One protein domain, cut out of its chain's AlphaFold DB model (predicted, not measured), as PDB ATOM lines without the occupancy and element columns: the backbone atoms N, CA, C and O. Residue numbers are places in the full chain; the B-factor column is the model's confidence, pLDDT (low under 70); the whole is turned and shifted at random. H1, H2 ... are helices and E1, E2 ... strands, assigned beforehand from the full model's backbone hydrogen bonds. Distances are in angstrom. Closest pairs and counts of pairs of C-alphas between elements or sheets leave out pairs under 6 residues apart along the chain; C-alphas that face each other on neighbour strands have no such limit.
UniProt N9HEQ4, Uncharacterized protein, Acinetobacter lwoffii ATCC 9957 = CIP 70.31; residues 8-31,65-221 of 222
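Overview. This is residues 8 to 31 and 65 to 221 of the 222 residues of an uncharacterized protein of Acinetobacter lwoffii ATCC 9957 = CIP 70.31 (UniProt N9HEQ4). A long, slender wall of antiparallel strands, strongly twisted, rolls part way round its long axis like an unfinished barrel, open between E1 and E2 on one margin and E10 and E11 on the other. H1 covers the three-strand sheet E6 E9 E10 near one end, and H2 lies beyond it at the tip. The printed part has 181 residues, in the order E1 E2 E3 E4 E5 H1 H2 E6 E7 E8 E9 E10 E11, with a branched sheet of eight strands besides the sheet of three, and is mostly strand. It is only just extended, close to loose, with a radius of gyration of the C-alphas of 23.9 A, and a rod spanning 81 by 25 by 24 A.

Arrangement. E1, residues 11 to 16, is the antiparallel neighbour of E4, residues 78 to 84, with N 12 and O 82 at 3.0 A. E2, residues 22 to 25, pairs antiparallel with E3, residues 70 to 75, with N 23 and O 72 at 2.8 A. E5, residues 93 to 111, has E3 and E4 on one side, with N 71 and O 110 at 2.8 A and N 81 and O 99 at 2.8 A; E4 and E5 form a hairpin. On the other side of E5 is antiparallel E7, residues 156 to 168, with N 98 and O 162 at 2.8 A. H1, residues 113 to 130, touches H2, residues 134 to 138, with residues 124 to 129 alone; the closest C-alphas, of Met 125 and Ser 137, are 4.5 A apart. In both helices every O i to N i+4 pair is within hydrogen-bond range. E7 forms a hairpin with E8, residues 173 to 182, with N 163 and O 179 at 2.9 A. E6, residues 148 to 153, is antiparallel to E9, residues 184 to 194, with N 150 and O 191 at 2.8 A. E9 and E10, residues 198 to 209, form a hairpin, with N 188 and O 205 at 2.8 A. H1 is on this sheet at a height of 9.1 A, making two layers, a helix on one face of a sheet. E11, residues 212 to 220, is antiparallel to E8, with N 176 and O 217 at 2.8 A.

Along the chain. E1 begins at C-alpha 11 (28.146, 118.182, 137.460). E5 measures 46.1 A, E7 35.1 A, E9 32.4 A, E10 31.9 A and H1 25.3 A from first to last C-alpha. E5 bends by 67 degrees at residue 99. E11 ends at C-alpha 220 (36.488, 107.583, 128.209).

Size, cuts and confidence. The C-alphas farthest apart, of Val 90 and Gly 135, are 81.2 A apart. Residues 32 to 64 are not printed, and C-alphas 31 and 65 are 11.9 A apart across this cut. Of the links printed whole, none is long. Mean pLDDT of the printed part is 90.3, with residues 8 to 9 under 70.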
ATOM      1  N   HIS A   8      32.110 116.703 140.447       53.78
ATOM      2  CA  HIS A   8      31.233 116.472 141.606       53.78
ATOM      3  C   HIS A   8      30.030 115.643 141.117       53.78
ATOM      4  O   HIS A   8      29.658 115.771 139.960       53.78
ATOM      5  N   HIS A   9      29.427 114.779 141.947       67.69
ATOM      6  CA  HIS A   9      28.589 113.620 141.552       67.69
ATOM      7  C   HIS A   9      27.498 113.789 140.461       67.69
ATOM      8  O   HIS A   9      27.062 112.773 139.922       67.69
ATOM      9  N   HIS A  10      27.086 115.009 140.105       82.62
ATOM     10  CA  HIS A  10      26.117 115.290 139.036       82.62
ATOM     11  C   HIS A  10      26.565 116.380 138.048       82.62
ATOM     12  O   HIS A  10      25.859 116.625 137.080       82.62
ATOM     13  N   ILE A  11      27.703 117.042 138.270       86.62
ATOM     14  CA  ILE A  11      28.146 118.182 137.460       86.62
ATOM     15  C   ILE A  11      29.396 117.797 136.678       86.62
ATOM     16  O   ILE A  11      30.334 117.221 137.234       86.62
ATOM     17  N   SER A  12      29.404 118.145 135.394       86.69
ATOM     18  CA  SER A  12      30.577 118.062 134.532       86.69
ATOM     19  C   SER A  12      30.746 119.318 133.692       86.69
ATOM     20  O   SER A  12      29.818 120.102 133.501       86.69
ATOM     21  N   PHE A  13      31.959 119.478 133.185       88.88
ATOM     22  CA  PHE A  13      32.317 120.475 132.193       88.88
ATOM     23  C   PHE A  13      32.575 119.767 130.862       88.88
ATOM     24  O   PHE A  13      33.164 118.685 130.855       88.88
ATOM     25  N   GLU A  14      32.133 120.356 129.756       87.69
ATOM     26  CA  GLU A  14      32.415 119.871 128.408       87.69
ATOM     27  C   GLU A  14      32.940 121.016 127.537       87.69
ATOM     28  O   GLU A  14      32.413 122.128 127.558       87.69
ATOM     29  N   MET A  15      33.966 120.721 126.739       89.88
ATOM     30  CA  MET A  15      34.430 121.579 125.655       89.88
ATOM     31  C   MET A  15      34.255 120.830 124.334       89.88
ATOM     32  O   MET A  15      34.798 119.738 124.160       89.88
ATOM     33  N   LYS A  16      33.526 121.435 123.396       86.94
ATOM     34  CA  LYS A  16      33.302 120.914 122.045       86.94
ATOM     35  C   LYS A  16      34.053 121.792 121.052       86.94
ATOM     36  O   LYS A  16      33.828 122.994 121.003       86.94
ATOM     37  N   ALA A  17      34.934 121.196 120.254       88.44
ATOM     38  CA  ALA A  17      35.647 121.882 119.177       88.44
ATOM     39  C   ALA A  17      35.954 120.904 118.039       88.44
ATOM     40  O   ALA A  17      36.313 119.750 118.278       88.44
ATOM     41  N   GLY A  18      35.806 121.340 116.793       84.75
ATOM     42  CA  GLY A  18      36.021 120.503 115.617       84.75
ATOM     43  C   GLY A  18      36.450 121.332 114.421       84.75
ATOM     44  O   GLY A  18      36.440 122.557 114.489       84.75
ATOM     45  N   ILE A  19      36.828 120.652 113.339       87.62
ATOM     46  CA  ILE A  19      37.109 121.296 112.055       87.62
ATOM     47  C   ILE A  19      35.777 121.378 111.299       87.62
ATOM     48  O   ILE A  19      35.261 120.336 110.884       87.62
ATOM     49  N   PRO A  20      35.186 122.573 111.162       85.88
ATOM     50  CA  PRO A  20      33.903 122.740 110.493       85.88
ATOM     51  C   PRO A  20      34.067 122.593 108.972       85.88
ATOM     52  O   PRO A  20      35.123 122.954 108.442       85.88
ATOM     53  N   PRO A  21      33.053 122.105 108.237       86.25
ATOM     54  CA  PRO A  21      33.016 122.230 106.782       86.25
ATOM     55  C   PRO A  21      32.817 123.700 106.361       86.25
ATOM     56  O   PRO A  21      32.491 124.554 107.188       86.25
ATOM     57  N   LYS A  22      32.999 123.998 105.067       89.25
ATOM     58  CA  LYS A  22      32.465 125.244 104.498       89.25
ATOM     59  C   LYS A  22      30.939 125.155 104.478       89.25
ATOM     60  O   LYS A  22      30.394 124.078 104.231       89.25
ATOM     61  N   VAL A  23      30.276 126.269 104.749       87.12
ATOM     62  CA  VAL A  23      28.820 126.384 104.738       87.12
ATOM     63  C   VAL A  23      28.389 127.537 103.848       87.12
ATOM     64  O   VAL A  23      29.064 128.564 103.760       87.12
ATOM     65  N   ASP A  24      27.242 127.351 103.215       89.62
ATOM     66  CA  ASP A  24      26.599 128.358 102.388       89.62
ATOM     67  C   ASP A  24      25.771 129.301 103.265       89.62
ATOM     68  O   ASP A  24      24.978 128.869 104.107       89.62
ATOM     69  N   LEU A  25      25.953 130.604 103.062       85.75
ATOM     70  CA  LEU A  25      25.240 131.669 103.752       85.75
ATOM     71  C   LEU A  25      24.117 132.180 102.852       85.75
ATOM     72  O   LEU A  25      24.352 132.753 101.785       85.75
ATOM     73  N   GLN A  26      22.877 131.979 103.288       86.38
ATOM     74  CA  GLN A  26      21.719 132.554 102.614       86.38
ATOM     75  C   GLN A  26      21.626 134.040 102.953       86.38
ATOM     76  O   GLN A  26      21.557 134.405 104.127       86.38
ATOM     77  N   GLY A  27      21.625 134.889 101.930       80.50
ATOM     78  CA  GLY A  27      21.311 136.302 102.093       80.50
ATOM     79  C   GLY A  27      19.810 136.526 101.952       80.50
ATOM     80  O   GLY A  27      19.129 135.775 101.258       80.50
ATOM     81  N   LYS A  28      19.292 137.547 102.631       83.50
ATOM     82  CA  LYS A  28      17.909 138.000 102.475       83.50
ATOM     83  C   LYS A  28      17.880 139.487 102.187       83.50
ATOM     84  O   LYS A  28      18.639 140.246 102.791       83.50
ATOM     85  N   GLY A  29      16.965 139.889 101.315       85.00
ATOM     86  CA  GLY A  29      16.798 141.276 100.917       85.00
ATOM     87  C   GLY A  29      17.792 141.748  99.858       85.00
ATOM     88  O   GLY A  29      18.513 140.980  99.223       85.00
ATOM     89  N   LYS A  30      17.788 143.064  99.655       88.50
ATOM     90  CA  LYS A  30      18.442 143.739  98.534       88.50
ATOM     91  C   LYS A  30      19.468 144.741  99.043       88.50
ATOM     92  O   LYS A  30      19.232 145.417 100.045       88.50
ATOM     93  N   ILE A  31      20.590 144.853  98.340       85.31
ATOM     94  CA  ILE A  31      21.605 145.876  98.604       85.31
ATOM     95  C   ILE A  31      21.282 147.099  97.750       85.31
ATOM     96  O   ILE A  31      21.119 146.984  96.536       85.31
ATOM     97  N   ALA A  65      18.271 136.180  94.652       87.75
ATOM     98  CA  ALA A  65      18.121 135.891  93.226       87.75
ATOM     99  C   ALA A  65      19.082 134.815  92.691       87.75
ATOM    100  O   ALA A  65      18.770 134.151  91.700       87.75
ATOM    101  N   TYR A  66      20.247 134.631  93.325       86.94
ATOM    102  CA  TYR A  66      21.352 133.831  92.773       86.94
ATOM    103  C   TYR A  66      21.778 132.643  93.651       86.94
ATOM    104  O   TYR A  66      22.867 132.094  93.466       86.94
ATOM    105  N   GLY A  67      20.921 132.220  94.587       88.06
ATOM    106  CA  GLY A  67      21.223 131.154  95.545       88.06
ATOM    107  C   GLY A  67      21.943 131.686  96.791       88.06
ATOM    108  O   GLY A  67      21.641 132.794  97.226       88.06
ATOM    109  N   PRO A  68      22.861 130.916  97.408       89.25
ATOM    110  CA  PRO A  68      23.649 131.409  98.533       89.25
ATOM    111  C   PRO A  68      24.362 132.716  98.186       89.25
ATOM    112  O   PRO A  68      25.007 132.814  97.140       89.25
ATOM    113  N   ALA A  69      24.263 133.703  99.072       88.25
ATOM    114  CA  ALA A  69      24.859 135.022  98.879       88.25
ATOM    115  C   ALA A  69      26.373 135.011  99.130       88.25
ATOM    116  O   ALA A  69      27.112 135.807  98.554       88.25
ATOM    117  N   ALA A  70      26.839 134.101  99.983       90.25
ATOM    118  CA  ALA A  70      28.248 133.883 100.272       90.25
ATOM    119  C   ALA A  70      28.475 132.450 100.771       90.25
ATOM    120  O   ALA A  70      27.527 131.732 101.083       90.25
ATOM    121  N   SER A  71      29.735 132.054 100.897       91.62
ATOM    122  CA  SER A  71      30.164 130.886 101.658       91.62
ATOM    123  C   SER A  71      31.183 131.306 102.713       91.62
ATOM    124  O   SER A  71      31.902 132.293 102.544       91.62
ATOM    125  N   ALA A  72      31.216 130.585 103.827       91.38
ATOM    126  CA  ALA A  72      32.178 130.817 104.895       91.38
ATOM    127  C   ALA A  72      32.482 129.517 105.635       91.38
ATOM    128  O   ALA A  72      31.692 128.570 105.641       91.38
ATOM    129  N   ARG A  73      33.620 129.475 106.319       91.75
ATOM    130  CA  ARG A  73      33.932 128.427 107.287       91.75
ATOM    131  C   ARG A  73      33.729 128.977 108.698       91.75
ATOM    132  O   ARG A  73      34.363 129.951 109.091       91.75
ATOM    133  N   ALA A  74      32.833 128.340 109.449       89.81
ATOM    134  CA  ALA A  74      32.397 128.799 110.767       89.81
ATOM    135  C   ALA A  74      32.993 127.936 111.886       89.81
ATOM    136  O   ALA A  74      32.564 126.804 112.108       89.81
ATOM    137  N   TRP A  75      33.976 128.467 112.604       91.62
ATOM    138  CA  TRP A  75      34.577 127.827 113.770       91.62
ATOM    139  C   TRP A  75      33.764 128.151 115.012       91.62
ATOM    140  O   TRP A  75      33.689 129.306 115.420       91.62
ATOM    141  N   THR A  76      33.172 127.124 115.620       92.44
ATOM    142  CA  THR A  76      32.232 127.289 116.737       92.44
ATOM    143  C   THR A  76      32.622 126.469 117.973       92.44
ATOM    144  O   THR A  76      31.885 125.547 118.346       92.44
ATOM    145  N   PRO A  77      33.788 126.707 118.611       93.88
ATOM    146  CA  PRO A  77      34.078 126.091 119.900       93.88
ATOM    147  C   PRO A  77      33.010 126.464 120.939       93.88
ATOM    148  O   PRO A  77      32.597 127.621 121.037       93.88
ATOM    149  N   ALA A  78      32.577 125.481 121.726       93.94
ATOM    150  CA  ALA A  78      31.571 125.654 122.765       93.94
ATOM    151  C   ALA A  78      32.043 125.087 124.105       93.94
ATOM    152  O   ALA A  78      32.653 124.017 124.163       93.94
ATOM    153  N   PHE A  79      31.719 125.804 125.175       95.38
ATOM    154  CA  PHE A  79      31.981 125.421 126.555       95.38
ATOM    155  C   PHE A  79      30.659 125.293 127.296       95.38
ATOM    156  O   PHE A  79      29.869 126.235 127.305       95.38
ATOM    157  N   GLU A  80      30.422 124.149 127.931       95.06
ATOM    158  CA  GLU A  80      29.152 123.834 128.583       95.06
ATOM    159  C   GLU A  80      29.362 123.295 129.999       95.06
ATOM    160  O   GLU A  80      30.199 122.426 130.249       95.06
ATOM    161  N   PHE A  81      28.528 123.767 130.923       95.69
ATOM    162  CA  PHE A  81      28.292 123.115 132.202       95.69
ATOM    163  C   PHE A  81      27.113 122.174 132.066       95.69
ATOM    164  O   PHE A  81      26.073 122.550 131.531       95.69
ATOM    165  N   GLN A  82      27.261 120.962 132.583       95.12
ATOM    166  CA  GLN A  82      26.267 119.914 132.428       95.12
ATOM    167  C   GLN A  82      25.846 119.356 133.768       95.12
ATOM    168  O   GLN A  82      26.682 119.019 134.606       95.12
ATOM    169  N   TYR A  83      24.540 119.196 133.925       94.38
ATOM    170  CA  TYR A  83      23.935 118.500 135.039       94.38
ATOM    171  C   TYR A  83      23.401 117.146 134.572       94.38
ATOM    172  O   TYR A  83      22.477 117.076 133.763       94.38
ATOM    173  N   HIS A  84      23.989 116.075 135.093       93.38
ATOM    174  CA  HIS A  84      23.623 114.696 134.812       93.38
ATOM    175  C   HIS A  84      22.640 114.165 135.853       93.38
ATOM    176  O   HIS A  84      22.911 114.170 137.056       93.38
ATOM    177  N   PHE A  85      21.529 113.617 135.373       92.88
ATOM    178  CA  PHE A  85      20.574 112.880 136.181       92.88
ATOM    179  C   PHE A  85      21.079 111.446 136.381       92.88
ATOM    180  O   PHE A  85      21.281 110.694 135.425       92.88
ATOM    181  N   GLY A  86      21.278 111.062 137.642       87.00
ATOM    182  CA  GLY A  86      21.773 109.740 138.026       87.00
ATOM    183  C   GLY A  86      23.256 109.720 138.394       87.00
ATOM    184  O   GLY A  86      24.032 110.616 138.060       87.00
ATOM    185  N   LYS A  87      23.657 108.667 139.109       83.69
ATOM    186  CA  LYS A  87      25.015 108.516 139.642       83.69
ATOM    187  C   LYS A  87      25.856 107.641 138.722       83.69
ATOM    188  O   LYS A  87      25.408 106.584 138.276       83.69
ATOM    189  N   THR A  88      27.093 108.065 138.471       78.31
ATOM    190  CA  THR A  88      28.075 107.235 137.752       78.31
ATOM    191  C   THR A  88      28.270 105.896 138.473       78.31
ATOM    192  O   THR A  88      28.330 105.878 139.699       78.31
ATOM    193  N   GLY A  89      28.372 104.794 137.723       75.62
ATOM    194  CA  GLY A  89      28.633 103.450 138.263       75.62
ATOM    195  C   GLY A  89      27.400 102.765 138.859       75.62
ATOM    196  O   GLY A  89      27.421 101.568 139.117       75.62
ATOM    197  N   VAL A  90      26.298 103.502 139.033       83.06
ATOM    198  CA  VAL A  90      25.001 102.961 139.466       83.06
ATOM    199  C   VAL A  90      24.018 102.967 138.301       83.06
ATOM    200  O   VAL A  90      23.419 101.945 137.973       83.06
ATOM    201  N   ASN A  91      23.855 104.118 137.645       88.06
ATOM    202  CA  ASN A  91      22.944 104.278 136.520       88.06
ATOM    203  C   ASN A  91      23.715 104.158 135.203       88.06
ATOM    204  O   ASN A  91      24.567 104.996 134.920       88.06
ATOM    205  N   LYS A  92      23.376 103.154 134.381       91.12
ATOM    206  CA  LYS A  92      23.951 103.010 133.033       91.12
ATOM    207  C   LYS A  92      23.477 104.109 132.089       91.12
ATOM    208  O   LYS A  92      24.290 104.691 131.390       91.12
ATOM    209  N   PHE A  93      22.179 104.409 132.086       95.06
ATOM    210  CA  PHE A  93      21.598 105.491 131.294       95.06
ATOM    211  C   PHE A  93      21.441 106.744 132.154       95.06
ATOM    212  O   PHE A  93      20.781 106.699 133.194       95.06
ATOM    213  N   ARG A  94      22.057 107.848 131.727       93.94
ATOM    214  CA  ARG A  94      22.078 109.114 132.469       93.94
ATOM    215  C   ARG A  94      21.745 110.279 131.540       93.94
ATOM    216  O   ARG A  94      22.637 110.751 130.828       93.94
ATOM    217  N   PRO A  95      20.477 110.731 131.524       96.88
ATOM    218  CA  PRO A  95      20.091 111.982 130.885       96.88
ATOM    219  C   PRO A  95      20.873 113.156 131.467       96.88
ATOM    220  O   PRO A  95      21.266 113.122 132.634       96.88
ATOM    221  N   TYR A  96      21.058 114.215 130.691       95.88
ATOM    222  CA  TYR A  96      21.657 115.449 131.170       95.88
ATOM    223  C   TYR A  96      21.111 116.670 130.441       95.88
ATOM    224  O   TYR A  96      20.618 116.593 129.313       95.88
ATOM    225  N   VAL A  97      21.236 117.810 131.109       97.69
ATOM    226  CA  VAL A  97      21.014 119.133 130.529       97.69
ATOM    227  C   VAL A  97      22.299 119.934 130.640       97.69
ATOM    228  O   VAL A  97      23.046 119.779 131.606       97.69
ATOM    229  N   GLY A  98      22.570 120.764 129.642       96.31
ATOM    230  CA  GLY A  98      23.753 121.601 129.572       96.31
ATOM    231  C   GLY A  98      23.402 123.043 129.251       96.31
ATOM    232  O   GLY A  98      22.469 123.305 128.495       96.31
ATOM    233  N   LEU A  99      24.161 123.967 129.827       97.38
ATOM    234  CA  LEU A  99      24.122 125.386 129.493       97.38
ATOM    235  C   LEU A  99      25.547 125.887 129.312       97.38
ATOM    236  O   LEU A  99      26.448 125.517 130.068       97.38
ATOM    237  N   GLY A 100      25.749 126.724 128.307       95.75
ATOM    238  CA  GLY A 100      27.083 127.114 127.903       95.75
ATOM    239  C   GLY A 100      27.138 128.339 127.015       95.75
ATOM    240  O   GLY A 100      26.136 129.007 126.756       95.75
ATOM    241  N   VAL A 101      28.349 128.607 126.549       96.25
ATOM    242  CA  VAL A 101      28.662 129.676 125.608       96.25
ATOM    243  C   VAL A 101      29.453 129.083 124.451       96.25
ATOM    244  O   VAL A 101      30.385 128.302 124.646       96.25
ATOM    245  N   MET A 102      29.077 129.473 123.244       94.94
ATOM    246  CA  MET A 102      29.786 129.208 122.002       94.94
ATOM    247  C   MET A 102      30.446 130.495 121.524       94.94
ATOM    248  O   MET A 102      29.843 131.561 121.599       94.94
ATOM    249  N   TYR A 103      31.670 130.388 121.028       93.19
ATOM    250  CA  TYR A 103      32.343 131.465 120.310       93.19
ATOM    251  C   TYR A 103      32.345 131.124 118.827       93.19
ATOM    252  O   TYR A 103      32.817 130.052 118.463       93.19
ATOM    253  N   ALA A 104      31.793 131.996 117.993       91.81
ATOM    254  CA  ALA A 104      31.744 131.842 116.549       91.81
ATOM    255  C   ALA A 104      32.754 132.785 115.892       91.81
ATOM    256  O   ALA A 104      32.670 134.002 116.055       91.81
ATOM    257  N   TYR A 105      33.673 132.196 115.136       90.56
ATOM    258  CA  TYR A 105      34.671 132.879 114.322       90.56
ATOM    259  C   TYR A 105      34.531 132.419 112.871       90.56
ATOM    260  O   TYR A 105      34.428 131.217 112.606       90.56
ATOM    261  N   PHE A 106      34.543 133.357 111.926       89.06
ATOM    262  CA  PHE A 106      34.337 133.071 110.505       89.06
ATOM    263  C   PHE A 106      35.593 133.381 109.696       89.06
ATOM    264  O   PHE A 106      36.177 134.456 109.810       89.06
ATOM    265  N   ASN A 107      35.996 132.445 108.840       89.69
ATOM    266  CA  ASN A 107      37.072 132.654 107.875       89.69
ATOM    267  C   ASN A 107      36.722 132.071 106.501       89.69
ATOM    268  O   ASN A 107      35.646 131.502 106.319       89.69
ATOM    269  N   GLU A 108      37.622 132.253 105.526       90.00
ATOM    270  CA  GLU A 108      37.407 131.824 104.130       90.00
ATOM    271  C   GLU A 108      36.084 132.369 103.557       90.00
ATOM    272  O   GLU A 108      35.330 131.636 102.924       90.00
ATOM    273  N   LEU A 109      35.781 133.644 103.840       89.94
ATOM    274  CA  LEU A 109      34.573 134.294 103.344       89.94
ATOM    275  C   LEU A 109      34.704 134.559 101.844       89.94
ATOM    276  O   LEU A 109      35.582 135.304 101.412       89.94
ATOM    277  N   GLU A 110      33.801 133.972 101.069       91.25
ATOM    278  CA  GLU A 110      33.740 134.106  99.616       91.25
ATOM    279  C   GLU A 110      32.324 134.536  99.233       91.25
ATOM    280  O   GLU A 110      31.353 133.853  99.554       91.25
ATOM    281  N   ILE A 111      32.189 135.683  98.571       91.56
ATOM    282  CA  ILE A 111      30.892 136.175  98.102       91.56
ATOM    283  C   ILE A 111      30.466 135.428  96.827       91.56
ATOM    284  O   ILE A 111      31.302 134.938  96.067       91.56
ATOM    285  N   ASN A 112      29.162 135.333  96.576       93.31
ATOM    286  CA  ASN A 112      28.651 134.786  95.323       93.31
ATOM    287  C   ASN A 112      29.165 135.607  94.133       93.31
ATOM    288  O   ASN A 112      29.048 136.830  94.128       93.31
ATOM    289  N   SER A 113      29.673 134.942  93.093       94.38
ATOM    290  CA  SER A 113      30.291 135.622  91.950       94.38
ATOM    291  C   SER A 113      29.348 136.572  91.203       94.38
ATOM    292  O   SER A 113      29.820 137.519  90.583       94.38
ATOM    293  N   ARG A 114      28.026 136.347  91.228       93.44
ATOM    294  CA  ARG A 114      27.057 137.284  90.629       93.44
ATOM    295  C   ARG A 114      26.853 138.516  91.494       93.44
ATOM    296  O   ARG A 114      26.970 139.623  90.986       93.44
ATOM    297  N   THR A 115      26.679 138.329  92.797       91.69
ATOM    298  CA  THR A 115      26.647 139.436  93.763       91.69
ATOM    299  C   THR A 115      27.946 140.248  93.719       91.69
ATOM    300  O   THR A 115      27.908 141.473  93.765       91.69
ATOM    301  N   GLU A 116      29.100 139.590  93.566       93.62
ATOM    302  CA  GLU A 116      30.399 140.251  93.407       93.62
ATOM    303  C   GLU A 116      30.448 141.132  92.159       93.62
ATOM    304  O   GLU A 116      30.847 142.290  92.235       93.62
ATOM    305  N   GLN A 117      30.008 140.605  91.014       94.38
ATOM    306  CA  GLN A 117      29.978 141.344  89.753       94.38
ATOM    307  C   GLN A 117      29.056 142.561  89.824       94.38
ATOM    308  O   GLN A 117      29.451 143.637  89.377       94.38
ATOM    309  N   ASP A 118      27.874 142.415  90.426       92.94
ATOM    310  CA  ASP A 118      26.938 143.523  90.630       92.94
ATOM    311  C   ASP A 118      27.566 144.623  91.507       92.94
ATOM    312  O   ASP A 118      27.488 145.814  91.193       92.94
ATOM    313  N   LEU A 119      28.264 144.232  92.580       92.50
ATOM    314  CA  LEU A 119      28.978 145.152  93.469       92.50
ATOM    315  C   LEU A 119      30.166 145.841  92.781       92.50
ATOM    316  O   LEU A 119      30.380 147.034  92.998       92.50
ATOM    317  N   ILE A 120      30.921 145.133  91.936       94.88
ATOM    318  CA  ILE A 120      32.018 145.710  91.141       94.88
ATOM    319  C   ILE A 120      31.468 146.705  90.116       94.88
ATOM    320  O   ILE A 120      31.985 147.818  90.000       94.88
ATOM    321  N   ALA A 121      30.387 146.352  89.414       94.25
ATOM    322  CA  ALA A 121      29.716 147.247  88.475       94.25
ATOM    323  C   ALA A 121      29.225 148.524  89.177       94.25
ATOM    324  O   ALA A 121      29.461 149.634  88.695       94.25
ATOM    325  N   ALA A 122      28.633 148.385  90.367       92.38
ATOM    326  CA  ALA A 122      28.281 149.524  91.206       92.38
ATOM    327  C   ALA A 122      29.514 150.336  91.637       92.38
ATOM    328  O   ALA A 122      29.477 151.567  91.616       92.38
ATOM    329  N   GLY A 123      30.632 149.677  91.947       93.50
ATOM    330  CA  GLY A 123      31.919 150.323  92.203       93.50
ATOM    331  C   GLY A 123      32.358 151.231  91.050       93.50
ATOM    332  O   GLY A 123      32.669 152.399  91.282       93.50
ATOM    333  N   HIS A 124      32.299 150.753  89.805       95.19
ATOM    334  CA  HIS A 124      32.608 151.566  88.621       95.19
ATOM    335  C   HIS A 124      31.661 152.762  88.460       95.19
ATOM    336  O   HIS A 124      32.110 153.868  88.148       95.19
ATOM    337  N   MET A 125      30.363 152.582  88.723       91.94
ATOM    338  CA  MET A 125      29.400 153.688  88.700       91.94
ATOM    339  C   MET A 125      29.773 154.787  89.704       91.94
ATOM    340  O   MET A 125      29.788 155.968  89.342       91.94
ATOM    341  N   ILE A 126      30.114 154.417  90.944       90.06
ATOM    342  CA  ILE A 126      30.534 155.366  91.986       90.06
ATOM    343  C   ILE A 126      31.884 156.006  91.649       90.06
ATOM    344  O   ILE A 126      32.057 157.211  91.845       90.06
ATOM    345  N   ALA A 127      32.828 155.240  91.104       93.25
ATOM    346  CA  ALA A 127      34.123 155.754  90.673       93.25
ATOM    347  C   ALA A 127      33.976 156.829  89.584       93.25
ATOM    348  O   ALA A 127      34.541 157.915  89.721       93.25
ATOM    349  N   ASN A 128      33.143 156.580  88.569       93.00
ATOM    350  CA  ASN A 128      32.831 157.563  87.530       93.00
ATOM    351  C   ASN A 128      32.246 158.854  88.112       93.00
ATOM    352  O   ASN A 128      32.647 159.944  87.710       93.00
ATOM    353  N   ILE A 129      31.341 158.754  89.092       88.88
ATOM    354  CA  ILE A 129      30.773 159.928  89.773       88.88
ATOM    355  C   ILE A 129      31.864 160.703  90.522       88.88
ATOM    356  O   ILE A 129      31.969 161.918  90.352       88.88
ATOM    357  N   LYS A 130      32.717 160.018  91.298       89.06
ATOM    358  CA  LYS A 130      33.835 160.647  92.028       89.06
ATOM    359  C   LYS A 130      34.832 161.350  91.099       89.06
ATOM    360  O   LYS A 130      35.461 162.319  91.508       89.06
ATOM    361  N   GLN A 131      34.965 160.876  89.863       91.12
ATOM    362  CA  GLN A 131      35.859 161.431  88.844       91.12
ATOM    363  C   GLN A 131      35.202 162.512  87.963       91.12
ATOM    364  O   GLN A 131      35.833 162.999  87.030       91.12
ATOM    365  N   GLY A 132      33.950 162.901  88.236       89.12
ATOM    366  CA  GLY A 132      33.230 163.923  87.465       89.12
ATOM    367  C   GLY A 132      32.579 163.417  86.170       89.12
ATOM    368  O   GLY A 132      31.977 164.196  85.438       89.12
ATOM    369  N   ASN A 133      32.621 162.110  85.908       90.31
ATOM    370  CA  ASN A 133      32.059 161.461  84.722       90.31
ATOM    371  C   ASN A 133      30.652 160.894  84.996       90.31
ATOM    372  O   ASN A 133      30.347 159.751  84.654       90.31
ATOM    373  N   ALA A 134      29.769 161.679  85.622       85.00
ATOM    374  CA  ALA A 134      28.445 161.205  86.044       85.00
ATOM    375  C   ALA A 134      27.581 160.675  84.878       85.00
ATOM    376  O   ALA A 134      26.859 159.697  85.052       85.00
ATOM    377  N   GLY A 135      27.703 161.244  83.673       84.75
ATOM    378  CA  GLY A 135      27.023 160.722  82.479       84.75
ATOM    379  C   GLY A 135      27.458 159.297  82.111       84.75
ATOM    380  O   GLY A 135      26.615 158.457  81.817       84.75
ATOM    381  N   ALA A 136      28.754 158.986  82.227       90.06
ATOM    382  CA  ALA A 136      29.274 157.637  81.993       90.06
ATOM    383  C   ALA A 136      28.748 156.625  83.028       90.06
ATOM    384  O   ALA A 136      28.498 155.472  82.688       90.06
ATOM    385  N   SER A 137      28.520 157.073  84.268       88.44
ATOM    386  CA  SER A 137      27.874 156.272  85.316       88.44
ATOM    387  C   SER A 137      26.433 155.896  84.941       88.44
ATOM    388  O   SER A 137      26.064 154.728  85.026       88.44
ATOM    389  N   LEU A 138      25.646 156.851  84.427       85.12
ATOM    390  CA  LEU A 138      24.264 156.610  83.979       85.12
ATOM    391  C   LEU A 138      24.174 155.673  82.769       85.12
ATOM    392  O   LEU A 138      23.207 154.929  82.631       85.12
ATOM    393  N   GLU A 139      25.179 155.705  81.898       87.88
ATOM    394  CA  GLU A 139      25.294 154.807  80.745       87.88
ATOM    395  C   GLU A 139      25.831 153.414  81.119       87.88
ATOM    396  O   GLU A 139      25.918 152.545  80.252       87.88
ATOM    397  N   GLY A 140      26.214 153.191  82.384       86.31
ATOM    398  CA  GLY A 140      26.798 151.931  82.847       86.31
ATOM    399  C   GLY A 140      28.200 151.657  82.288       86.31
ATOM    400  O   GLY A 140      28.611 150.501  82.193       86.31
ATOM    401  N   LYS A 141      28.940 152.696  81.881       91.62
ATOM    402  CA  LYS A 141      30.311 152.548  81.375       91.62
ATOM    403  C   LYS A 141      31.269 152.201  82.511       91.62
ATOM    404  O   LYS A 141      31.158 152.725  83.618       91.62
ATOM    405  N   LEU A 142      32.257 151.366  82.207       93.00
ATOM    406  CA  LEU A 142      33.355 151.088  83.130       93.00
ATOM    407  C   LEU A 142      34.211 152.346  83.335       93.00
ATOM    408  O   LEU A 142      34.392 153.141  82.412       93.00
ATOM    409  N   SER A 143      34.705 152.524  84.557       92.50
ATOM    410  CA  SER A 143      35.678 153.561  84.922       92.50
ATOM    411  C   SER A 143      37.111 153.027  84.826       92.50
ATOM    412  O   SER A 143      37.306 151.817  84.843       92.50
ATOM    413  N   GLU A 144      38.108 153.908  84.922       91.56
ATOM    414  CA  GLU A 144      39.528 153.520  85.052       91.56
ATOM    415  C   GLU A 144      39.898 152.926  86.432       91.56
ATOM    416  O   GLU A 144      41.017 152.460  86.631       91.56
ATOM    417  N   ALA A 145      38.990 152.981  87.416       92.69
ATOM    418  CA  ALA A 145      39.167 152.329  88.718       92.69
ATOM    419  C   ALA A 145      39.188 150.789  88.616       92.69
ATOM    420  O   ALA A 145      38.626 150.223  87.681       92.69
ATOM    421  N   ASP A 146      39.752 150.128  89.630       94.50
ATOM    422  CA  ASP A 146      39.773 148.667  89.825       94.50
ATOM    423  C   ASP A 146      39.046 148.314  91.143       94.50
ATOM    424  O   ASP A 146      39.695 148.098  92.176       94.50
ATOM    425  N   PRO A 147      37.695 148.325  91.164       94.56
ATOM    426  CA  PRO A 147      36.923 148.053  92.370       94.56
ATOM    427  C   PRO A 147      37.089 146.602  92.832       94.56
ATOM    428  O   PRO A 147      36.906 145.664  92.060       94.56
ATOM    429  N   LYS A 148      37.354 146.411  94.124       94.56
ATOM    430  CA  LYS A 148      37.486 145.098  94.768       94.56
ATOM    431  C   LYS A 148      36.482 144.952  95.888       94.56
ATOM    432  O   LYS A 148      36.317 145.856  96.706       94.56
ATOM    433  N   VAL A 149      35.840 143.793  95.938       94.19
ATOM    434  CA  VAL A 149      34.880 143.458  96.987       94.19
ATOM    435  C   VAL A 149      35.616 142.783  98.135       94.19
ATOM    436  O   VAL A 149      36.372 141.833  97.945       94.19
ATOM    437  N   LYS A 150      35.383 143.273  99.349       92.06
ATOM    438  CA  LYS A 150      35.855 142.673 100.590       92.06
ATOM    439  C   LYS A 150      34.655 142.342 101.465       92.06
ATOM    440  O   LYS A 150      33.805 143.199 101.708       92.06
ATOM    441  N   LEU A 151      34.612 141.105 101.943       90.06
ATOM    442  CA  LEU A 151      33.592 140.607 102.856       90.06
ATOM    443  C   LEU A 151      34.231 140.333 104.219       90.06
ATOM    444  O   LEU A 151      35.194 139.575 104.318       90.06
ATOM    445  N   GLU A 152      33.696 140.959 105.263       89.75
ATOM    446  CA  GLU A 152      34.147 140.789 106.643       89.75
ATOM    447  C   GLU A 152      32.958 140.413 107.526       89.75
ATOM    448  O   GLU A 152      31.910 141.055 107.465       89.75
ATOM    449  N   ALA A 153      33.130 139.405 108.376       88.62
ATOM    450  CA  ALA A 153      32.184 139.063 109.432       88.62
ATOM    451  C   ALA A 153      32.860 139.279 110.786       88.62
ATOM    452  O   ALA A 153      34.039 138.957 110.938       88.62
ATOM    453  N   SER A 154      32.133 139.836 111.755       89.12
ATOM    454  CA  SER A 154      32.643 139.948 113.123       89.12
ATOM    455  C   SER A 154      32.643 138.594 113.838       89.12
ATOM    456  O   SER A 154      32.106 137.605 113.342       89.12
ATOM    457  N   ASP A 155      33.259 138.537 115.012       91.19
ATOM    458  CA  ASP A 155      33.155 137.375 115.889       91.19
ATOM    459  C   ASP A 155      31.998 137.563 116.862       91.19
ATOM    460  O   ASP A 155      31.692 138.687 117.270       91.19
ATOM    461  N   ALA A 156      31.379 136.462 117.280       91.75
ATOM    462  CA  ALA A 156      30.196 136.521 118.125       91.75
ATOM    463  C   ALA A 156      30.178 135.432 119.196       91.75
ATOM    464  O   ALA A 156      30.567 134.287 118.972       91.75
ATOM    465  N   PHE A 157      29.671 135.787 120.375       94.31
ATOM    466  CA  PHE A 157      29.365 134.829 121.432       94.31
ATOM    467  C   PHE A 157      27.876 134.488 121.408       94.31
ATOM    468  O   PHE A 157      27.032 135.379 121.331       94.31
ATOM    469  N   ALA A 158      27.556 133.202 121.522       94.44
ATOM    470  CA  ALA A 158      26.193 132.690 121.518       94.44
ATOM    471  C   ALA A 158      25.920 131.856 122.779       94.44
ATOM    472  O   ALA A 158      26.708 130.959 123.093       94.44
ATOM    473  N   PRO A 159      24.813 132.089 123.505       96.06
ATOM    474  CA  PRO A 159      24.370 131.155 124.528       96.06
ATOM    475  C   PRO A 159      23.954 129.830 123.877       96.06
ATOM    476  O   PRO A 159      23.307 129.818 122.825       96.06
ATOM    477  N   VAL A 160      24.305 128.718 124.523       96.31
ATOM    478  CA  VAL A 160      23.972 127.360 124.073       96.31
ATOM    479  C   VAL A 160      23.229 126.616 125.168       96.31
ATOM    480  O   VAL A 160      23.645 126.625 126.328       96.31
ATOM    481  N   ALA A 161      22.157 125.932 124.784       97.38
ATOM    482  CA  ALA A 161      21.466 124.971 125.626       97.38
ATOM    483  C   ALA A 161      21.540 123.580 124.998       97.38
ATOM    484  O   ALA A 161      21.311 123.420 123.801       97.38
ATOM    485  N   THR A 162      21.830 122.575 125.816       97.25
ATOM    486  CA  THR A 162      22.016 121.190 125.381       97.25
ATOM    487  C   THR A 162      21.115 120.267 126.174       97.25
ATOM    488  O   THR A 162      20.991 120.389 127.392       97.25
ATOM    489  N   VAL A 163      20.537 119.287 125.496       97.81
ATOM    490  CA  VAL A 163      19.897 118.132 126.123       97.81
ATOM    491  C   VAL A 163      20.524 116.870 125.563       97.81
ATOM    492  O   VAL A 163      20.806 116.771 124.368       97.81
ATOM    493  N   GLY A 164      20.782 115.893 126.420       96.94
ATOM    494  CA  GLY A 164      21.440 114.677 125.984       96.94
ATOM    495  C   GLY A 164      21.318 113.542 126.971       96.94
ATOM    496  O   GLY A 164      20.627 113.620 127.987       96.94
ATOM    497  N   PHE A 165      22.002 112.459 126.651       95.62
ATOM    498  CA  PHE A 165      22.161 111.320 127.526       95.62
ATOM    499  C   PHE A 165      23.547 110.711 127.352       95.62
ATOM    500  O   PHE A 165      24.173 110.798 126.295       95.62
ATOM    501  N   SER A 166      23.998 110.048 128.407       94.25
ATOM    502  CA  SER A 166      25.136 109.142 128.362       94.25
ATOM    503  C   SER A 166      24.686 107.717 128.671       94.25
ATOM    504  O   SER A 166      23.738 107.506 129.433       94.25
ATOM    505  N   TYR A 167      25.351 106.743 128.056       93.88
ATOM    506  CA  TYR A 167      25.173 105.323 128.330       93.88
ATOM    507  C   TYR A 167      26.521 104.704 128.702       93.88
ATOM    508  O   TYR A 167      27.385 104.535 127.844       93.88
ATOM    509  N   ASP A 168      26.718 104.388 129.980       92.12
ATOM    510  CA  ASP A 168      27.941 103.760 130.476       92.12
ATOM    511  C   ASP A 168      27.957 102.265 130.073       92.12
ATOM    512  O   ASP A 168      27.103 101.477 130.494       92.12
ATOM    513  N   PHE A 169      28.933 101.863 129.249       91.06
ATOM    514  CA  PHE A 169      29.157 100.457 128.881       91.06
ATOM    515  C   PHE A 169      29.842  99.697 130.020       91.06
ATOM    516  O   PHE A 169      29.486  98.560 130.330       91.06
ATOM    517  N   ASN A 170      30.825 100.351 130.638       88.44
ATOM    518  CA  ASN A 170      31.548  99.939 131.835       88.44
ATOM    519  C   ASN A 170      32.022 101.206 132.581       88.44
ATOM    520  O   ASN A 170      31.648 102.319 132.207       88.44
ATOM    521  N   ASP A 171      32.827 101.060 133.635       84.81
ATOM    522  CA  ASP A 171      33.259 102.203 134.458       84.81
ATOM    523  C   ASP A 171      34.135 103.216 133.693       84.81
ATOM    524  O   ASP A 171      34.169 104.403 134.040       84.81
ATOM    525  N   THR A 172      34.780 102.763 132.614       87.75
ATOM    526  CA  THR A 172      35.743 103.518 131.806       87.75
ATOM    527  C   THR A 172      35.112 104.095 130.537       87.75
ATOM    528  O   THR A 172      35.343 105.254 130.216       87.75
ATOM    529  N   TRP A 173      34.300 103.327 129.810       91.38
ATOM    530  CA  TRP A 173      33.786 103.676 128.483       91.38
ATOM    531  C   TRP A 173      32.286 103.942 128.497       91.38
ATOM    532  O   TRP A 173      31.503 103.166 129.050       91.38
ATOM    533  N   PHE A 174      31.869 105.004 127.813       91.81
ATOM    534  CA  PHE A 174      30.464 105.385 127.705       91.81
ATOM    535  C   PHE A 174      30.146 105.984 126.336       91.81
ATOM    536  O   PHE A 174      30.996 106.618 125.720       91.81
ATOM    537  N   ALA A 175      28.925 105.799 125.848       94.81
ATOM    538  CA  ALA A 175      28.409 106.536 124.699       94.81
ATOM    539  C   ALA A 175      27.735 107.834 125.154       94.81
ATOM    540  O   ALA A 175      27.197 107.903 126.259       94.81
ATOM    541  N   VAL A 176      27.730 108.844 124.289       94.50
ATOM    542  CA  VAL A 176      26.986 110.097 124.458       94.50
ATOM    543  C   VAL A 176      26.168 110.363 123.207       94.50
ATOM    544  O   VAL A 176      26.671 110.207 122.096       94.50
ATOM    545  N   GLY A 177      24.933 110.807 123.413       96.50
ATOM    546  CA  GLY A 177      24.100 111.427 122.391       96.50
ATOM    547  C   GLY A 177      23.539 112.748 122.910       96.50
ATOM    548  O   GLY A 177      23.085 112.810 124.052       96.50
ATOM    549  N   SER A 178      23.566 113.805 122.102       96.19
ATOM    550  CA  SER A 178      22.986 115.096 122.481       96.19
ATOM    551  C   SER A 178      22.513 115.934 121.304       96.19
ATOM    552  O   SER A 178      22.922 115.742 120.160       96.19
ATOM    553  N   VAL A 179      21.622 116.868 121.626       97.00
ATOM    554  CA  VAL A 179      21.157 117.930 120.742       97.00
ATOM    555  C   VAL A 179      21.346 119.259 121.464       97.00
ATOM    556  O   VAL A 179      20.937 119.410 122.618       97.00
ATOM    557  N   SER A 180      21.962 120.217 120.783       95.06
ATOM    558  CA  SER A 180      22.223 121.560 121.288       95.06
ATOM    559  C   SER A 180      21.569 122.605 120.392       95.06
ATOM    560  O   SER A 180      21.551 122.457 119.172       95.06
ATOM    561  N   TYR A 181      21.063 123.672 120.995       95.06
ATOM    562  CA  TYR A 181      20.550 124.853 120.311       95.06
ATOM    563  C   TYR A 181      21.385 126.065 120.713       95.06
ATOM    564  O   TYR A 181      21.625 126.274 121.906       95.06
ATOM    565  N   ALA A 182      21.804 126.859 119.732       94.00
ATOM    566  CA  ALA A 182      22.503 128.118 119.956       94.00
ATOM    567  C   ALA A 182      21.732 129.278 119.326       94.00
ATOM    568  O   ALA A 182      21.119 129.115 118.272       94.00
ATOM    569  N   HIS A 183      21.794 130.450 119.951       91.94
ATOM    570  CA  HIS A 183      21.293 131.690 119.361       91.94
ATOM    571  C   HIS A 183      22.477 132.577 118.986       91.94
ATOM    572  O   HIS A 183      23.095 133.177 119.865       91.94
ATOM    573  N   LEU A 184      22.823 132.621 117.699       89.56
ATOM    574  CA  LEU A 184      23.985 133.345 117.198       89.56
ATOM    575  C   LEU A 184      23.544 134.580 116.412       89.56
ATOM    576  O   LEU A 184      22.791 134.482 115.446       89.56
ATOM    577  N   LYS A 185      24.060 135.740 116.814       88.94
ATOM    578  CA  LYS A 185      23.878 137.017 116.121       88.94
ATOM    579  C   LYS A 185      25.229 137.648 115.869       88.94
ATOM    580  O   LYS A 185      26.061 137.664 116.773       88.94
ATOM    581  N   ASN A 186      25.438 138.134 114.658       87.38
ATOM    582  CA  ASN A 186      26.706 138.684 114.221       87.38
ATOM    583  C   ASN A 186      26.500 139.738 113.131       87.38
ATOM    584  O   ASN A 186      25.545 139.637 112.368       87.38
ATOM    585  N   ASP A 187      27.429 140.678 112.998       87.62
ATOM    586  CA  ASP A 187      27.382 141.688 111.945       87.62
ATOM    587  C   ASP A 187      28.295 141.294 110.780       87.62
ATOM    588  O   ASP A 187      29.359 140.689 110.942       87.62
ATOM    589  N   THR A 188      27.896 141.660 109.569       86.31
ATOM    590  CA  THR A 188      28.704 141.498 108.359       86.31
ATOM    591  C   THR A 188      28.816 142.820 107.631       86.31
ATOM    592  O   THR A 188      27.838 143.546 107.461       86.31
ATOM    593  N   THR A 189      30.034 143.149 107.213       89.62
ATOM    594  CA  THR A 189      30.329 144.343 106.430       89.62
ATOM    595  C   THR A 189      30.819 143.926 105.051       89.62
ATOM    596  O   THR A 189      31.794 143.188 104.916       89.62
ATOM    597  N   ILE A 190      30.131 144.420 104.026       90.00
ATOM    598  CA  ILE A 190      30.546 144.323 102.629       90.00
ATOM    599  C   ILE A 190      31.107 145.682 102.241       90.00
ATOM    600  O   ILE A 190      30.407 146.693 102.343       90.00
ATOM    601  N   THR A 191      32.345 145.702 101.765       91.19
ATOM    602  CA  THR A 191      33.008 146.928 101.327       91.19
ATOM    603  C   THR A 191      33.507 146.758  99.901       91.19
ATOM    604  O   THR A 191      34.164 145.770  99.589       91.19
ATOM    605  N   VAL A 192      33.225 147.733  99.040       92.12
ATOM    606  CA  VAL A 192      33.849 147.850  97.718       92.12
ATOM    607  C   VAL A 192      34.876 148.968  97.785       92.12
ATOM    608  O   VAL A 192      34.530 150.110  98.102       92.12
ATOM    609  N   THR A 193      36.137 148.649  97.512       93.94
ATOM    610  CA  THR A 193      37.253 149.598  97.580       93.94
ATOM    611  C   THR A 193      37.986 149.690  96.253       93.94
ATOM    612  O   THR A 193      38.037 148.734  95.490       93.94
ATOM    613  N   ASP A 194      38.588 150.841  95.991       94.75
ATOM    614  CA  ASP A 194      39.556 151.039  94.918       94.75
ATOM    615  C   ASP A 194      40.858 151.593  95.513       94.75
ATOM    616  O   ASP A 194      40.842 152.328  96.506       94.75
ATOM    617  N   ALA A 195      41.997 151.238  94.917       91.25
ATOM    618  CA  ALA A 195      43.309 151.615  95.438       91.25
ATOM    619  C   ALA A 195      43.551 153.137  95.438       91.25
ATOM    620  O   ALA A 195      44.251 153.642  96.315       91.25
ATOM    621  N   ASN A 196      42.967 153.864  94.482       92.25
ATOM    622  CA  ASN A 196      43.173 155.298  94.293       92.25
ATOM    623  C   ASN A 196      42.028 156.137  94.885       92.25
ATOM    624  O   ASN A 196      42.254 157.248  95.361       92.25
ATOM    625  N   LEU A 197      40.797 155.620  94.853       89.81
ATOM    626  CA  LEU A 197      39.575 156.329  95.255       89.81
ATOM    627  C   LEU A 197      39.068 155.952  96.658       89.81
ATOM    628  O   LEU A 197      38.087 156.543  97.136       89.81
ATOM    629  N   GLY A 198      39.716 154.985  97.313       91.31
ATOM    630  CA  GLY A 198      39.376 154.512  98.651       91.31
ATOM    631  C   GLY A 198      38.070 153.717  98.688       91.31
ATOM    632  O   GLY A 198      37.743 152.977  97.762       91.31
ATOM    633  N   GLU A 199      37.313 153.855  99.777       91.62
ATOM    634  CA  GLU A 199      36.002 153.215  99.923       91.62
ATOM    635  C   GLU A 199      34.990 153.820  98.935       91.62
ATOM    636  O   GLU A 199      34.783 155.040  98.880       91.62
ATOM    637  N   LEU A 200      34.380 152.954  98.125       89.06
ATOM    638  CA  LEU A 200      33.343 153.307  97.157       89.06
ATOM    639  C   LEU A 200      31.958 152.965  97.700       89.06
ATOM    640  O   LEU A 200      31.046 153.784  97.608       89.06
ATOM    641  N   ILE A 201      31.805 151.768  98.272       88.56
ATOM    642  CA  ILE A 201      30.542 151.267  98.823       88.56
ATOM    643  C   ILE A 201      30.836 150.600 100.159       88.56
ATOM    644  O   ILE A 201      31.799 149.843 100.275       88.56
ATOM    645  N   ARG A 202      29.967 150.826 101.143       88.88
ATOM    646  CA  ARG A 202      29.963 150.090 102.403       88.88
ATOM    647  C   ARG A 202      28.541 149.752 102.803       88.88
ATOM    648  O   ARG A 202      27.706 150.641 102.942       88.88
ATOM    649  N   SER A 203      28.292 148.469 103.012       85.12
ATOM    650  CA  SER A 203      27.005 147.937 103.443       85.12
ATOM    651  C   SER A 203      27.189 147.102 104.701       85.12
ATOM    652  O   SER A 203      28.145 146.333 104.806       85.12
ATOM    653  N   LYS A 204      26.280 147.271 105.662       86.31
ATOM    654  CA  LYS A 204      26.208 146.455 106.873       86.31
ATOM    655  C   LYS A 204      24.954 145.599 106.824       86.31
ATOM    656  O   LYS A 204      23.891 146.101 106.468       86.31
ATOM    657  N   ALA A 205      25.092 144.341 107.208       82.56
ATOM    658  CA  ALA A 205      23.995 143.396 107.309       82.56
ATOM    659  C   ALA A 205      24.097 142.617 108.621       82.56
ATOM    660  O   ALA A 205      25.191 142.218 109.024       82.56
ATOM    661  N   ASP A 206      22.948 142.372 109.241       83.31
ATOM    662  CA  ASP A 206      22.850 141.525 110.422       83.31
ATOM    663  C   ASP A 206      22.698 140.066 109.977       83.31
ATOM    664  O   ASP A 206      21.844 139.730 109.151       83.31
ATOM    665  N   ILE A 207      23.516 139.185 110.541       80.00
ATOM    666  CA  ILE A 207      23.426 137.740 110.363       80.00
ATOM    667  C   ILE A 207      22.893 137.129 111.659       80.00
ATOM    668  O   ILE A 207      23.551 137.153 112.699       80.00
ATOM    669  N   GLU A 208      21.708 136.524 111.581       83.88
ATOM    670  CA  GLU A 208      21.144 135.704 112.655       83.88
ATOM    671  C   GLU A 208      21.129 134.229 112.239       83.88
ATOM    672  O   GLU A 208      20.509 133.853 111.242       83.88
ATOM    673  N   VAL A 209      21.799 133.381 113.022       83.00
ATOM    674  CA  VAL A 209      21.850 131.930 112.817       83.00
ATOM    675  C   VAL A 209      21.416 131.236 114.102       83.00
ATOM    676  O   VAL A 209      21.953 131.479 115.178       83.00
ATOM    677  N   ASN A 210      20.464 130.317 113.987       88.94
ATOM    678  CA  ASN A 210      19.940 129.551 115.115       88.94
ATOM    679  C   ASN A 210      20.228 128.055 114.910       88.94
ATOM    680  O   ASN A 210      19.312 127.303 114.559       88.94
ATOM    681  N   PRO A 211      21.498 127.607 115.008       86.75
ATOM    682  CA  PRO A 211      21.854 126.249 114.629       86.75
ATOM    683  C   PRO A 211      21.370 125.227 115.663       86.75
ATOM    684  O   PRO A 211      21.473 125.429 116.877       86.75
ATOM    685  N   ILE A 212      20.909 124.083 115.153       91.19
ATOM    686  CA  ILE A 212      20.673 122.866 115.931       91.19
ATOM    687  C   ILE A 212      21.840 121.917 115.660       91.19
ATOM    688  O   ILE A 212      22.055 121.492 114.526       91.19
ATOM    689  N   LEU A 213      22.596 121.586 116.701       90.06
ATOM    690  CA  LEU A 213      23.754 120.702 116.626       90.06
ATOM    691  C   LEU A 213      23.386 119.338 117.201       90.06
ATOM    692  O   LEU A 213      22.999 119.245 118.361       90.06
ATOM    693  N   ALA A 214      23.537 118.279 116.410       92.75
ATOM    694  CA  ALA A 214      23.416 116.906 116.885       92.75
ATOM    695  C   ALA A 214      24.809 116.302 117.093       92.75
ATOM    696  O   ALA A 214      25.692 116.451 116.249       92.75
ATOM    697  N   TYR A 215      24.999 115.598 118.205       92.12
ATOM    698  CA  TYR A 215      26.250 114.931 118.537       92.12
ATOM    699  C   TYR A 215      26.002 113.487 118.970       92.12
ATOM    700  O   TYR A 215      25.090 113.201 119.745       92.12
ATOM    701  N   ALA A 216      26.852 112.582 118.489       94.62
ATOM    702  CA  ALA A 216      26.935 111.203 118.942       94.62
ATOM    703  C   ALA A 216      28.409 110.791 119.009       94.62
ATOM    704  O   ALA A 216      29.178 111.072 118.089       94.62
ATOM    705  N   GLY A 217      28.814 110.127 120.088       92.56
ATOM    706  CA  GLY A 217      30.209 109.737 120.271       92.56
ATOM    707  C   GLY A 217      30.436 108.771 121.425       92.56
ATOM    708  O   GLY A 217      29.505 108.379 122.128       92.56
ATOM    709  N   ILE A 218      31.700 108.394 121.616       93.06
ATOM    710  CA  ILE A 218      32.166 107.549 122.718       93.06
ATOM    711  C   ILE A 218      33.153 108.367 123.553       93.06
ATOM    712  O   ILE A 218      34.055 109.002 123.010       93.06
ATOM    713  N   GLY A 219      32.969 108.360 124.869       87.19
ATOM    714  CA  GLY A 219      33.846 108.979 125.850       87.19
ATOM    715  C   GLY A 219      34.559 107.942 126.710       87.19
ATOM    716  O   GLY A 219      34.091 106.813 126.887       87.19
ATOM    717  N   MET A 220      35.696 108.358 127.262       88.25
ATOM    718  CA  MET A 220      36.488 107.583 128.209       88.25
ATOM    719  C   MET A 220      36.631 108.359 129.520       88.25
ATOM    720  O   MET A 220      36.722 109.587 129.518       88.25
ATOM    721  N   ARG A 221      36.621 107.645 130.641       83.25
ATOM    722  CA  ARG A 221      36.729 108.171 131.998       83.25
ATOM    723  C   ARG A 221      37.927 107.526 132.687       83.25
ATOM    724  O   ARG A 221      38.068 106.307 132.626       83.25
TER     725      ARG A 221